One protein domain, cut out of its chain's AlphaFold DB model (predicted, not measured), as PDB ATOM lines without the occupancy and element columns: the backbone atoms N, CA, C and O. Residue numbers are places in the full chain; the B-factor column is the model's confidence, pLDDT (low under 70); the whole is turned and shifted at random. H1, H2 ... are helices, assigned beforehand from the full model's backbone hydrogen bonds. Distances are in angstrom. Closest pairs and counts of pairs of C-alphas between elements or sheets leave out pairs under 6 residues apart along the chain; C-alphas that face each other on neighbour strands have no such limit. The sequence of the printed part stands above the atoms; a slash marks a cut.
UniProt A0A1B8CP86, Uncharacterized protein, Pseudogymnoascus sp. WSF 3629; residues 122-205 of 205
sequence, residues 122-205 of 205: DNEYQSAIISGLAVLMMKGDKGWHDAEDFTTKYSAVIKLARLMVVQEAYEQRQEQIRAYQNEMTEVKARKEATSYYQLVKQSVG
ATOM      1  N   ASP A 122     217.392 158.158 136.668       63.22
ATOM      2  CA  ASP A 122     218.616 157.503 137.150       63.22
ATOM      3  C   ASP A 122     219.670 158.445 137.785       63.22
ATOM      4  O   ASP A 122     220.753 157.987 138.150       63.22
ATOM      5  N   ASN A 123     219.396 159.751 137.914       67.50
ATOM      6  CA  ASN A 123     220.331 160.739 138.461       67.50
ATOM      7  C   ASN A 123     219.707 161.555 139.604       67.50
ATOM      8  O   ASN A 123     218.851 162.416 139.405       67.50
ATOM      9  N   GLU A 124     220.209 161.333 140.814       65.88
ATOM     10  CA  GLU A 124     219.754 162.001 142.037       65.88
ATOM     11  C   GLU A 124     220.012 163.518 142.067       65.88
ATOM     12  O   GLU A 124     219.248 164.256 142.691       65.88
ATOM     13  N   TYR A 125     221.026 164.010 141.345       69.38
ATOM     14  CA  TYR A 125     221.334 165.442 141.242       69.38
ATOM     15  C   TYR A 125     220.373 166.193 140.315       69.38
ATOM     16  O   TYR A 125     220.397 167.420 140.269       69.38
ATOM     17  N   GLN A 126     219.532 165.474 139.567       72.25
ATOM     18  CA  GLN A 126     218.506 166.069 138.708       72.25
ATOM     19  C   GLN A 126     217.179 166.274 139.438       72.25
ATOM     20  O   GLN A 126     216.300 166.944 138.917       72.25
ATOM     21  N   SER A 127     217.029 165.765 140.662       77.44
ATOM     22  CA  SER A 127     215.852 166.039 141.482       77.44
ATOM     23  C   SER A 127     216.167 167.117 142.512       77.44
ATOM     24  O   SER A 127     216.987 166.910 143.412       77.44
ATOM     25  N   ALA A 128     215.469 168.254 142.426       77.50
ATOM     26  CA  ALA A 128     215.545 169.310 143.435       77.50
ATOM     27  C   ALA A 128     215.174 168.779 144.830       77.50
ATOM     28  O   ALA A 128     215.791 169.156 145.825       77.50
ATOM     29  N   ILE A 129     214.206 167.855 144.891       79.56
ATOM     30  CA  ILE A 129     213.774 167.193 146.127       79.56
ATOM     31  C   ILE A 129     214.909 166.360 146.708       79.56
ATOM     32  O   ILE A 129     215.257 166.554 147.871       79.56
ATOM     33  N   ILE A 130     215.500 165.454 145.920       76.12
ATOM     34  CA  ILE A 130     216.576 164.593 146.425       76.12
ATOM     35  C   ILE A 130     217.788 165.438 146.823       76.12
ATOM     36  O   ILE A 130     218.332 165.247 147.908       76.12
ATOM     37  N   SER A 131     218.163 166.421 146.003       76.25
ATOM     38  CA  SER A 131     219.283 167.322 146.291       76.25
ATOM     39  C   SER A 131     219.054 168.132 147.573       76.25
ATOM     40  O   SER A 131     219.937 168.208 148.428       76.25
ATOM     41  N   GLY A 132     217.858 168.701 147.751       78.00
ATOM     42  CA  GLY A 132     217.494 169.451 148.954       78.00
ATOM     43  C   GLY A 132     217.440 168.567 150.200       78.00
ATOM     44  O   GLY A 132     217.970 168.932 151.249       78.00
ATOM     45  N   LEU A 133     216.868 167.368 150.081       77.81
ATOM     46  CA  LEU A 133     216.843 166.388 151.162       77.81
ATOM     47  C   LEU A 133     218.260 165.938 151.537       77.81
ATOM     48  O   LEU A 133     218.556 165.862 152.726       77.81
ATOM     49  N   ALA A 134     219.150 165.705 150.569       74.38
ATOM     50  CA  ALA A 134     220.551 165.350 150.817       74.38
ATOM     51  C   ALA A 134     221.262 166.404 151.671       74.38
ATOM     52  O   ALA A 134     221.956 166.052 152.622       74.38
ATOM     53  N   VAL A 135     221.030 167.692 151.399       75.25
ATOM     54  CA  VAL A 135     221.569 168.791 152.218       75.25
ATOM     55  C   VAL A 135     220.981 168.779 153.629       75.25
ATOM     56  O   VAL A 135     221.730 168.885 154.596       75.25
ATOM     57  N   LEU A 136     219.663 168.599 153.769       76.00
ATOM     58  CA  LEU A 136     218.993 168.532 155.078       76.00
ATOM     59  C   LEU A 136     219.426 167.328 155.929       76.00
ATOM     60  O   LEU A 136     219.206 167.318 157.140       76.00
ATOM     61  N   MET A 137     220.007 166.306 155.304       71.50
ATOM     62  CA  MET A 137     220.525 165.119 155.976       71.50
ATOM     63  C   MET A 137     221.982 165.266 156.439       71.50
ATOM     64  O   MET A 137     222.437 164.442 157.238       71.50
ATOM     65  N   MET A 138     222.712 166.291 155.984       70.88
ATOM     66  CA  MET A 138     224.097 166.527 156.392       70.88
ATOM     67  C   MET A 138     224.168 167.176 157.777       70.88
ATOM     68  O   MET A 138     223.591 168.235 158.025       70.88
ATOM     69  N   LYS A 139     224.959 166.581 158.667       71.31
ATOM     70  CA  LYS A 139     225.311 167.149 159.968       71.31
ATOM     71  C   LYS A 139     226.579 167.999 159.833       71.31
ATOM     72  O   LYS A 139     227.512 167.642 159.112       71.31
ATOM     73  N   GLY A 140     226.633 169.128 160.545       63.00
ATOM     74  CA  GLY A 140     227.731 170.107 160.447       63.00
ATOM     75  C   GLY A 140     229.130 169.577 160.806       63.00
ATOM     76  O   GLY A 140     230.128 170.204 160.466       63.00
ATOM     77  N   ASP A 141     229.219 168.411 161.446       67.44
ATOM     78  CA  ASP A 141     230.454 167.726 161.843       67.44
ATOM     79  C   ASP A 141     230.891 166.611 160.868       67.44
ATOM     80  O   ASP A 141     231.779 165.828 161.203       67.44
ATOM     81  N   LYS A 142     230.342 166.588 159.639       58.97
ATOM     82  CA  LYS A 142     230.618 165.606 158.562       58.97
ATOM     83  C   LYS A 142     229.957 164.230 158.753       58.97
ATOM     84  O   LYS A 142     230.417 163.249 158.173       58.97
ATOM     85  N   GLY A 143     228.879 164.158 159.534       65.75
ATOM     86  CA  GLY A 143     228.030 162.968 159.667       65.75
ATOM     87  C   GLY A 143     226.688 163.087 158.937       65.75
ATOM     88  O   GLY A 143     226.347 164.141 158.402       65.75
ATOM     89  N   TRP A 144     225.906 162.010 158.960       70.56
ATOM     90  CA  TRP A 144     224.503 161.997 158.537       70.56
ATOM     91  C   TRP A 144     223.588 161.995 159.770       70.56
ATOM     92  O   TRP A 144     223.978 161.495 160.828       70.56
ATOM     93  N   HIS A 145     222.390 162.570 159.652       68.88
ATOM     94  CA  HIS A 145     221.332 162.385 160.654       68.88
ATOM     95  C   HIS A 145     220.910 160.907 160.756       68.88
ATOM     96  O   HIS A 145     221.028 160.163 159.783       68.88
ATOM     97  N   ASP A 146     220.410 160.493 161.925       70.56
ATOM     98  CA  ASP A 146     219.915 159.129 162.139       70.56
ATOM     99  C   ASP A 146     218.661 158.820 161.289       70.56
ATOM    100  O   ASP A 146     217.932 159.723 160.858       70.56
ATOM    101  N   ALA A 147     218.391 157.537 161.038       66.94
ATOM    102  CA  ALA A 147     217.271 157.096 160.202       66.94
ATOM    103  C   ALA A 147     215.886 157.475 160.777       66.94
ATOM    104  O   ALA A 147     214.925 157.679 160.022       66.94
ATOM    105  N   GLU A 148     215.762 157.616 162.098       67.88
ATOM    106  CA  GLU A 148     214.518 158.083 162.726       67.88
ATOM    107  C   GLU A 148     214.260 159.575 162.436       67.88
ATOM    108  O   GLU A 148     213.140 159.974 162.082       67.88
ATOM    109  N   ASP A 149     215.316 160.392 162.456       71.31
ATOM    110  CA  ASP A 149     215.262 161.813 162.087       71.31
ATOM    111  C   ASP A 149     214.967 162.004 160.592       71.31
ATOM    112  O   ASP A 149     214.275 162.953 160.199       71.31
ATOM    113  N   PHE A 150     215.459 161.091 159.750       69.75
ATOM    114  CA  PHE A 150     215.213 161.068 158.307       69.75
ATOM    115  C   PHE A 150     213.720 160.943 157.995       69.75
ATOM    116  O   PHE A 150     213.155 161.764 157.268       69.75
ATOM    117  N   THR A 151     213.052 159.954 158.592       77.69
ATOM    118  CA  THR A 151     211.650 159.634 158.281       77.69
ATOM    119  C   THR A 151     210.724 160.813 158.582       77.69
ATOM    120  O   THR A 151     209.810 161.119 157.809       77.69
ATOM    121  N   THR A 152     211.000 161.534 159.669       82.31
ATOM    122  CA  THR A 152     210.225 162.715 160.064       82.31
ATOM    123  C   THR A 152     210.363 163.851 159.046       82.31
ATOM    124  O   THR A 152     209.352 164.435 158.644       82.31
ATOM    125  N   LYS A 153     211.582 164.132 158.560       81.31
ATOM    126  CA  LYS A 153     211.823 165.177 157.545       81.31
ATOM    127  C   LYS A 153     211.177 164.826 156.204       81.31
ATOM    128  O   LYS A 153     210.508 165.670 155.614       81.31
ATOM    129  N   TYR A 154     211.287 163.572 155.764       80.69
ATOM    130  CA  TYR A 154     210.628 163.099 154.541       80.69
ATOM    131  C   TYR A 154     209.106 163.200 154.634       80.69
ATOM    132  O   TYR A 154     208.458 163.711 153.722       80.69
ATOM    133  N   SER A 155     208.529 162.764 155.757       86.06
ATOM    134  CA  SER A 155     207.088 162.870 156.005       86.06
ATOM    135  C   SER A 155     206.617 164.323 155.947       86.06
ATOM    136  O   SER A 155     205.585 164.607 155.338       86.06
ATOM    137  N   ALA A 156     207.386 165.254 156.519       87.81
ATOM    138  CA  ALA A 156     207.089 166.680 156.443       87.81
ATOM    139  C   ALA A 156     207.115 167.196 154.995       87.81
ATOM    140  O   ALA A 156     206.139 167.806 154.561       87.81
ATOM    141  N   VAL A 157     208.163 166.892 154.221       85.88
ATOM    142  CA  VAL A 157     208.273 167.315 152.812       85.88
ATOM    143  C   VAL A 157     207.131 166.749 151.963       85.88
ATOM    144  O   VAL A 157     206.495 167.497 151.225       85.88
ATOM    145  N   ILE A 158     206.794 165.466 152.116       85.62
ATOM    146  CA  ILE A 158     205.678 164.836 151.389       85.62
ATOM    147  C   ILE A 158     204.338 165.486 151.759       85.62
ATOM    148  O   ILE A 158     203.502 165.721 150.886       85.62
ATOM    149  N   LYS A 159     204.109 165.776 153.046       90.31
ATOM    150  CA  LYS A 159     202.884 166.453 153.498       90.31
ATOM    151  C   LYS A 159     202.783 167.861 152.925       90.31
ATOM    152  O   LYS A 159     201.712 168.219 152.446       90.31
ATOM    153  N   LEU A 160     203.877 168.621 152.935       90.31
ATOM    154  CA  LEU A 160     203.922 169.962 152.354       90.31
ATOM    155  C   LEU A 160     203.666 169.923 150.847       90.31
ATOM    156  O   LEU A 160     202.813 170.663 150.373       90.31
ATOM    157  N   ALA A 161     204.302 169.007 150.114       88.38
ATOM    158  CA  ALA A 161     204.074 168.838 148.679       88.38
ATOM    159  C   ALA A 161     202.601 168.526 148.361       88.38
ATOM    160  O   ALA A 161     201.997 169.144 147.487       88.38
ATOM    161  N   ARG A 162     201.976 167.613 149.119       89.06
ATOM    162  CA  ARG A 162     200.541 167.310 148.974       89.06
ATOM    163  C   ARG A 162     199.665 168.516 149.301       89.06
ATOM    164  O   ARG A 162     198.702 168.771 148.585       89.06
ATOM    165  N   LEU A 163     199.994 169.247 150.365       92.62
ATOM    166  CA  LEU A 163     199.265 170.448 150.762       92.62
ATOM    167  C   LEU A 163     199.350 171.533 149.684       92.62
ATOM    168  O   LEU A 163     198.339 172.161 149.400       92.62
ATOM    169  N   MET A 164     200.508 171.708 149.043       92.94
ATOM    170  CA  MET A 164     200.693 172.663 147.944       92.94
ATOM    171  C   MET A 164     199.753 172.374 146.767       92.94
ATOM    172  O   MET A 164     199.073 173.278 146.288       92.94
ATOM    173  N   VAL A 165     199.642 171.111 146.344       92.50
ATOM    174  CA  VAL A 165     198.723 170.713 145.259       92.50
ATOM    175  C   VAL A 165     197.260 170.948 145.647       92.50
ATOM    176  O   VAL A 165     196.467 171.427 144.836       92.50
ATOM    177  N   VAL A 166     196.892 170.640 146.894       92.94
ATOM    178  CA  VAL A 166     195.538 170.904 147.410       92.94
ATOM    179  C   VAL A 166     195.255 172.405 147.476       92.94
ATOM    180  O   VAL A 166     194.152 172.818 147.127       92.94
ATOM    181  N   GLN A 167     196.236 173.220 147.870       92.25
ATOM    182  CA  GLN A 167     196.106 174.676 147.906       92.25
ATOM    183  C   GLN A 167     195.891 175.249 146.500       92.25
ATOM    184  O   GLN A 167     194.999 176.071 146.319       92.25
ATOM    185  N   GLU A 168     196.628 174.789 145.487       92.69
ATOM    186  CA  GLU A 168     196.418 175.258 144.108       92.69
ATOM    187  C   GLU A 168     195.032 174.848 143.580       92.69
ATOM    188  O   GLU A 168     194.333 175.662 142.977       92.69
ATOM    189  N   ALA A 169     194.577 173.625 143.873       91.94
ATOM    190  CA  ALA A 169     193.215 173.196 143.547       91.94
ATOM    191  C   ALA A 169     192.146 174.031 144.279       91.94
ATOM    192  O   ALA A 169     191.071 174.291 143.732       91.94
ATOM    193  N   TYR A 170     192.429 174.457 145.512       92.31
ATOM    194  CA  TYR A 170     191.557 175.353 146.259       92.31
ATOM    195  C   TYR A 170     191.443 176.718 145.576       92.31
ATOM    196  O   TYR A 170     190.326 177.138 145.265       92.31
ATOM    197  N   GLU A 171     192.572 177.362 145.270       91.50
ATOM    198  CA  GLU A 171     192.605 178.665 144.589       91.50
ATOM    199  C   GLU A 171     191.885 178.612 143.234       91.50
ATOM    200  O   GLU A 171     191.025 179.447 142.954       91.50
ATOM    201  N   GLN A 172     192.145 177.581 142.421       90.56
ATOM    202  CA  GLN A 172     191.474 177.395 141.128       90.56
ATOM    203  C   GLN A 172     189.952 177.296 141.265       90.56
ATOM    204  O   GLN A 172     189.210 177.887 140.477       90.56
ATOM    205  N   ARG A 173     189.458 176.569 142.273       91.25
ATOM    206  CA  ARG A 173     188.014 176.471 142.499       91.25
ATOM    207  C   ARG A 173     187.423 177.804 142.953       91.25
ATOM    208  O   ARG A 173     186.335 178.154 142.499       91.25
ATOM    209  N   GLN A 174     188.106 178.538 143.832       89.19
ATOM    210  CA  GLN A 174     187.639 179.853 144.283       89.19
ATOM    211  C   GLN A 174     187.526 180.838 143.117       89.19
ATOM    212  O   GLN A 174     186.547 181.573 143.029       89.19
ATOM    213  N   GLU A 175     188.468 180.805 142.176       88.69
ATOM    214  CA  GLU A 175     188.381 181.605 140.952       88.69
ATOM    215  C   GLU A 175     187.201 181.217 140.069       88.69
ATOM    216  O   GLU A 175     186.483 182.102 139.609       88.69
ATOM    217  N   GLN A 176     186.950 179.919 139.877       87.44
ATOM    218  CA  GLN A 176     185.778 179.454 139.125       87.44
ATOM    219  C   GLN A 176     184.475 179.927 139.774       87.44
ATOM    220  O   GLN A 176     183.583 180.416 139.088       87.44
ATOM    221  N   ILE A 177     184.373 179.824 141.102       89.12
ATOM    222  CA  ILE A 177     183.192 180.284 141.840       89.12
ATOM    223  C   ILE A 177     183.003 181.791 141.655       89.12
ATOM    224  O   ILE A 177     181.891 182.214 141.345       89.12
ATOM    225  N   ARG A 178     184.068 182.595 141.785       87.94
ATOM    226  CA  ARG A 178     184.006 184.050 141.559       87.94
ATOM    227  C   ARG A 178     183.617 184.394 140.124       87.94
ATOM    228  O   ARG A 178     182.808 185.290 139.919       87.94
ATOM    229  N   ALA A 179     184.143 183.670 139.138       87.62
ATOM    230  CA  ALA A 179     183.782 183.870 137.738       87.62
ATOM    231  C   ALA A 179     182.293 183.575 137.493       87.62
ATOM    232  O   ALA A 179     181.606 184.371 136.858       87.62
ATOM    233  N   TYR A 180     181.770 182.480 138.049       87.94
ATOM    234  CA  TYR A 180     180.357 182.110 137.925       87.94
ATOM    235  C   TYR A 180     179.422 183.038 138.697       87.94
ATOM    236  O   TYR A 180     178.297 183.261 138.260       87.94
ATOM    237  N   GLN A 181     179.866 183.628 139.808       82.88
ATOM    238  CA  GLN A 181     179.069 184.597 140.568       82.88
ATOM    239  C   GLN A 181     178.666 185.836 139.752       82.88
ATOM    240  O   GLN A 181     177.678 186.482 140.097       82.88
ATOM    241  N   ASN A 182     179.359 186.134 138.648       82.88
ATOM    242  CA  ASN A 182     178.949 187.185 137.713       82.88
ATOM    243  C   ASN A 182     177.652 186.842 136.954       82.88
ATOM    244  O   ASN A 182     176.956 187.741 136.489       82.88
ATOM    245  N   GLU A 183     177.316 185.556 136.828       81.50
ATOM    246  CA  GLU A 183     176.199 185.060 136.013       81.50
ATOM    247  C   GLU A 183     175.124 184.336 136.835       81.50
ATOM    248  O   GLU A 183     173.979 184.198 136.397       81.50
ATOM    249  N   MET A 184     175.468 183.837 138.025       87.44
ATOM    250  CA  MET A 184     174.569 183.030 138.844       87.44
ATOM    251  C   MET A 184     174.766 183.226 140.346       87.44
ATOM    252  O   MET A 184     175.767 183.754 140.816       87.44
ATOM    253  N   THR A 185     173.795 182.750 141.129       87.38
ATOM    254  CA  THR A 185     173.872 182.793 142.591       87.38
ATOM    255  C   THR A 185     175.015 181.929 143.117       87.38
ATOM    256  O   THR A 185     175.342 180.881 142.555       87.38
ATOM    257  N   GLU A 186     175.585 182.320 144.256       83.75
ATOM    258  CA  GLU A 186     176.724 181.633 144.868       83.75
ATOM    259  C   GLU A 186     176.486 180.132 145.092       83.75
ATOM    260  O   GLU A 186     177.358 179.307 144.818       83.75
ATOM    261  N   VAL A 187     175.290 179.753 145.548       85.44
ATOM    262  CA  VAL A 187     174.935 178.345 145.788       85.44
ATOM    263  C   VAL A 187     174.995 177.529 144.496       85.44
ATOM    264  O   VAL A 187     175.415 176.368 144.508       85.44
ATOM    265  N   LYS A 188     174.590 178.129 143.372       85.81
ATOM    266  CA  LYS A 188     174.644 177.490 142.059       85.81
ATOM    267  C   LYS A 188     176.084 177.438 141.540       85.81
ATOM    268  O   LYS A 188     176.536 176.361 141.165       85.81
ATOM    269  N   ALA A 189     176.830 178.535 141.668       84.19
ATOM    270  CA  ALA A 189     178.248 178.606 141.315       84.19
ATOM    271  C   ALA A 189     179.084 177.536 142.042       84.19
ATOM    272  O   ALA A 189     179.860 176.819 141.417       84.19
ATOM    273  N   ARG A 190     178.882 177.347 143.355       84.19
ATOM    274  CA  ARG A 190     179.581 176.316 144.150       84.19
ATOM    275  C   ARG A 190     179.255 174.883 143.710       84.19
ATOM    276  O   ARG A 190     180.119 174.011 143.845       84.19
ATOM    277  N   LYS A 191     178.026 174.638 143.232       86.56
ATOM    278  CA  LYS A 191     177.577 173.336 142.703       86.56
ATOM    279  C   LYS A 191     178.136 173.043 141.314       86.56
ATOM    280  O   LYS A 191     178.430 171.884 141.039       86.56
ATOM    281  N   GLU A 192     178.249 174.057 140.461       86.19
ATOM    282  CA  GLU A 192     178.756 173.907 139.090       86.19
ATOM    283  C   GLU A 192     180.286 173.958 139.008       86.19
ATOM    284  O   GLU A 192     180.871 173.395 138.085       86.19
ATOM    285  N   ALA A 193     180.952 174.588 139.981       85.62
ATOM    286  CA  ALA A 193     182.407 174.610 140.064       85.62
ATOM    287  C   ALA A 193     182.999 173.199 140.148       85.62
ATOM    288  O   ALA A 193     182.478 172.312 140.834       85.62
ATOM    289  N   THR A 194     184.146 173.025 139.491       90.50
ATOM    290  CA  THR A 194     184.856 171.746 139.436       90.50
ATOM    291  C   THR A 194     185.167 171.250 140.845       90.50
ATOM    292  O   THR A 194     185.552 172.016 141.735       90.50
ATOM    293  N   SER A 195     184.992 169.949 141.077       91.19
ATOM    294  CA  SER A 195     185.275 169.370 142.389       91.19
ATOM    295  C   SER A 195     186.774 169.416 142.708       91.19
ATOM    296  O   SER A 195     187.610 169.214 141.826       91.19
ATOM    297  N   TYR A 196     187.125 169.586 143.988       89.31
ATOM    298  CA  TYR A 196     188.528 169.544 144.426       89.31
ATOM    299  C   TYR A 196     189.233 168.249 144.000       89.31
ATOM    300  O   TYR A 196     190.388 168.279 143.596       89.31
ATOM    301  N   TYR A 197     188.522 167.116 144.032       88.19
ATOM    302  CA  TYR A 197     189.057 165.827 143.592       88.19
ATOM    303  C   TYR A 197     189.479 165.840 142.115       88.19
ATOM    304  O   TYR A 197     190.551 165.341 141.784       88.19
ATOM    305  N   GLN A 198     188.659 166.413 141.230       89.12
ATOM    306  CA  GLN A 198     188.976 166.501 139.801       89.12
ATOM    307  C   GLN A 198     190.163 167.430 139.539       89.12
ATOM    308  O   GLN A 198     191.030 167.062 138.753       89.12
ATOM    309  N   LEU A 199     190.226 168.577 140.224       90.00
ATOM    310  CA  LEU A 199     191.336 169.526 140.094       90.00
ATOM    311  C   LEU A 199     192.656 168.899 140.557       90.00
ATOM    312  O   LEU A 199     193.627 168.882 139.811       90.00
ATOM    313  N   VAL A 200     192.673 168.274 141.738       88.81
ATOM    314  CA  VAL A 200     193.866 167.568 142.234       88.81
ATOM    315  C   VAL A 200     194.264 166.427 141.296       88.81
ATOM    316  O   VAL A 200     195.447 166.239 141.033       88.81
ATOM    317  N   LYS A 201     193.298 165.671 140.757       87.81
ATOM    318  CA  LYS A 201     193.583 164.580 139.814       87.81
ATOM    319  C   LYS A 201     194.239 165.080 138.524       87.81
ATOM    320  O   LYS A 201     195.078 164.371 137.984       87.81
ATOM    321  N   GLN A 202     193.865 166.259 138.032       86.00
ATOM    322  CA  GLN A 202     194.488 166.866 136.852       86.00
ATOM    323  C   GLN A 202     195.926 167.320 137.127       86.00
ATOM    324  O   GLN A 202     196.761 167.223 136.238       86.00
ATOM    325  N   SER A 203     196.223 167.764 138.349       79.44
ATOM    326  CA  SER A 203     197.560 168.238 138.733       79.44
ATOM    327  C   SER A 203     198.578 167.130 139.029       79.44
ATOM    328  O   SER A 203     199.753 167.429 139.195       79.44
ATOM    329  N   VAL A 204     198.139 165.877 139.179       73.44
ATOM    330  CA  VAL A 204     198.989 164.726 139.567       73.44
ATOM    331  C   VAL A 204     198.951 163.613 138.500       73.44
ATOM    332  O   VAL A 204     199.516 162.540 138.700       73.44
ATOM    333  N   GLY A 205     198.214 163.834 137.407       55.44
ATOM    334  CA  GLY A 205     197.887 162.836 136.383       55.44
ATOM    335  C   GLY A 205     198.840 162.807 135.202       55.44
ATOM    336  O   GLY A 205     199.351 163.881 134.831       55.44
TER     337      GLY A 205
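This is residues 122 to 205 of the 205 residues of an uncharacterized protein of Pseudogymnoascus sp. WSF 3629 (UniProt A0A1B8CP86). What does the model look like at first sight? One long helix, H2, makes most of the length of a rod, with the short helix H1 folded back near its first part and two short helices, H3 and H4, set steeply on its later part as the chain turns back along it. Residues 138 to 143, between H1 and H2, stick out. What is it made of, and how large is it? The printed part has 84 residues with four named helices in the order H1, H2, H3, H4 and no named strand, and its class is all helix. It is extended, with a radius of gyration of the C-alphas of 19.7 A and spans of 62 by 25 by 17 A.

How does the first helix stand to the longest one? H1, residues 128 to 136, and H2, residues 147 to 181, are close but not clearly touching, and their closest C-alphas, those of Leu 133 and Tyr 154, are 7.8 A apart. They run opposite ways at a steep tilt of 42 degrees. What touches the longest helix? H3, residues 186 to 192, touches H2 at its residues 176 to 181 alone, with the closest C-alphas, Ile 177 and Ala 189, 5.2 A apart; they run opposite ways at a steep tilt of 68 degrees, only just short of about perpendicular. H4, residues 196 to 203, touches H2 at its residues 165 to 173 alone, with the closest C-alphas, Ala 169 and Leu 199, 5.4 A apart; they run opposite ways at a steep tilt of 69 degrees, only just short of about perpendicular. Which helices stay apart? H1 is apart from H3 and from H4, and H3 and H4 are apart too. Are the helix backbones well formed? In H1, H3 and H4 every O i to N i+4 pair is within hydrogen-bond range, and in H2 30 of 31 are.

Where does the first helix lie? H1 begins at C-alpha 128, at (215.545, 169.310, 143.435), and measures 12.2 A from first to last C-alpha. How far does the longest helix reach? H2 runs 51.0 A, from C-alpha 147 at (217.271, 157.096, 160.202) to C-alpha 181 at (179.069, 184.597, 140.568). Where do the last two lie? H3 measures 9.9 A and H4 10.8 A, the latter ending at C-alpha 203, at (197.560, 168.238, 138.733).

How far does it reach? The two C-alphas farthest apart, those of Asp 141 and Glu 183, are 62.5 A apart. Is it cut, and how are the helices joined? The printed part has no cut; the links H2 to H3 and H3 to H4 are tight, and the link H1 to H2, 10 residues, is short. Where is confidence low? The mean pLDDT of the printed part is 81.3, and residues 122 to 125, 140 to 143, 145, 147 to 148, 150 and 205 are under 70.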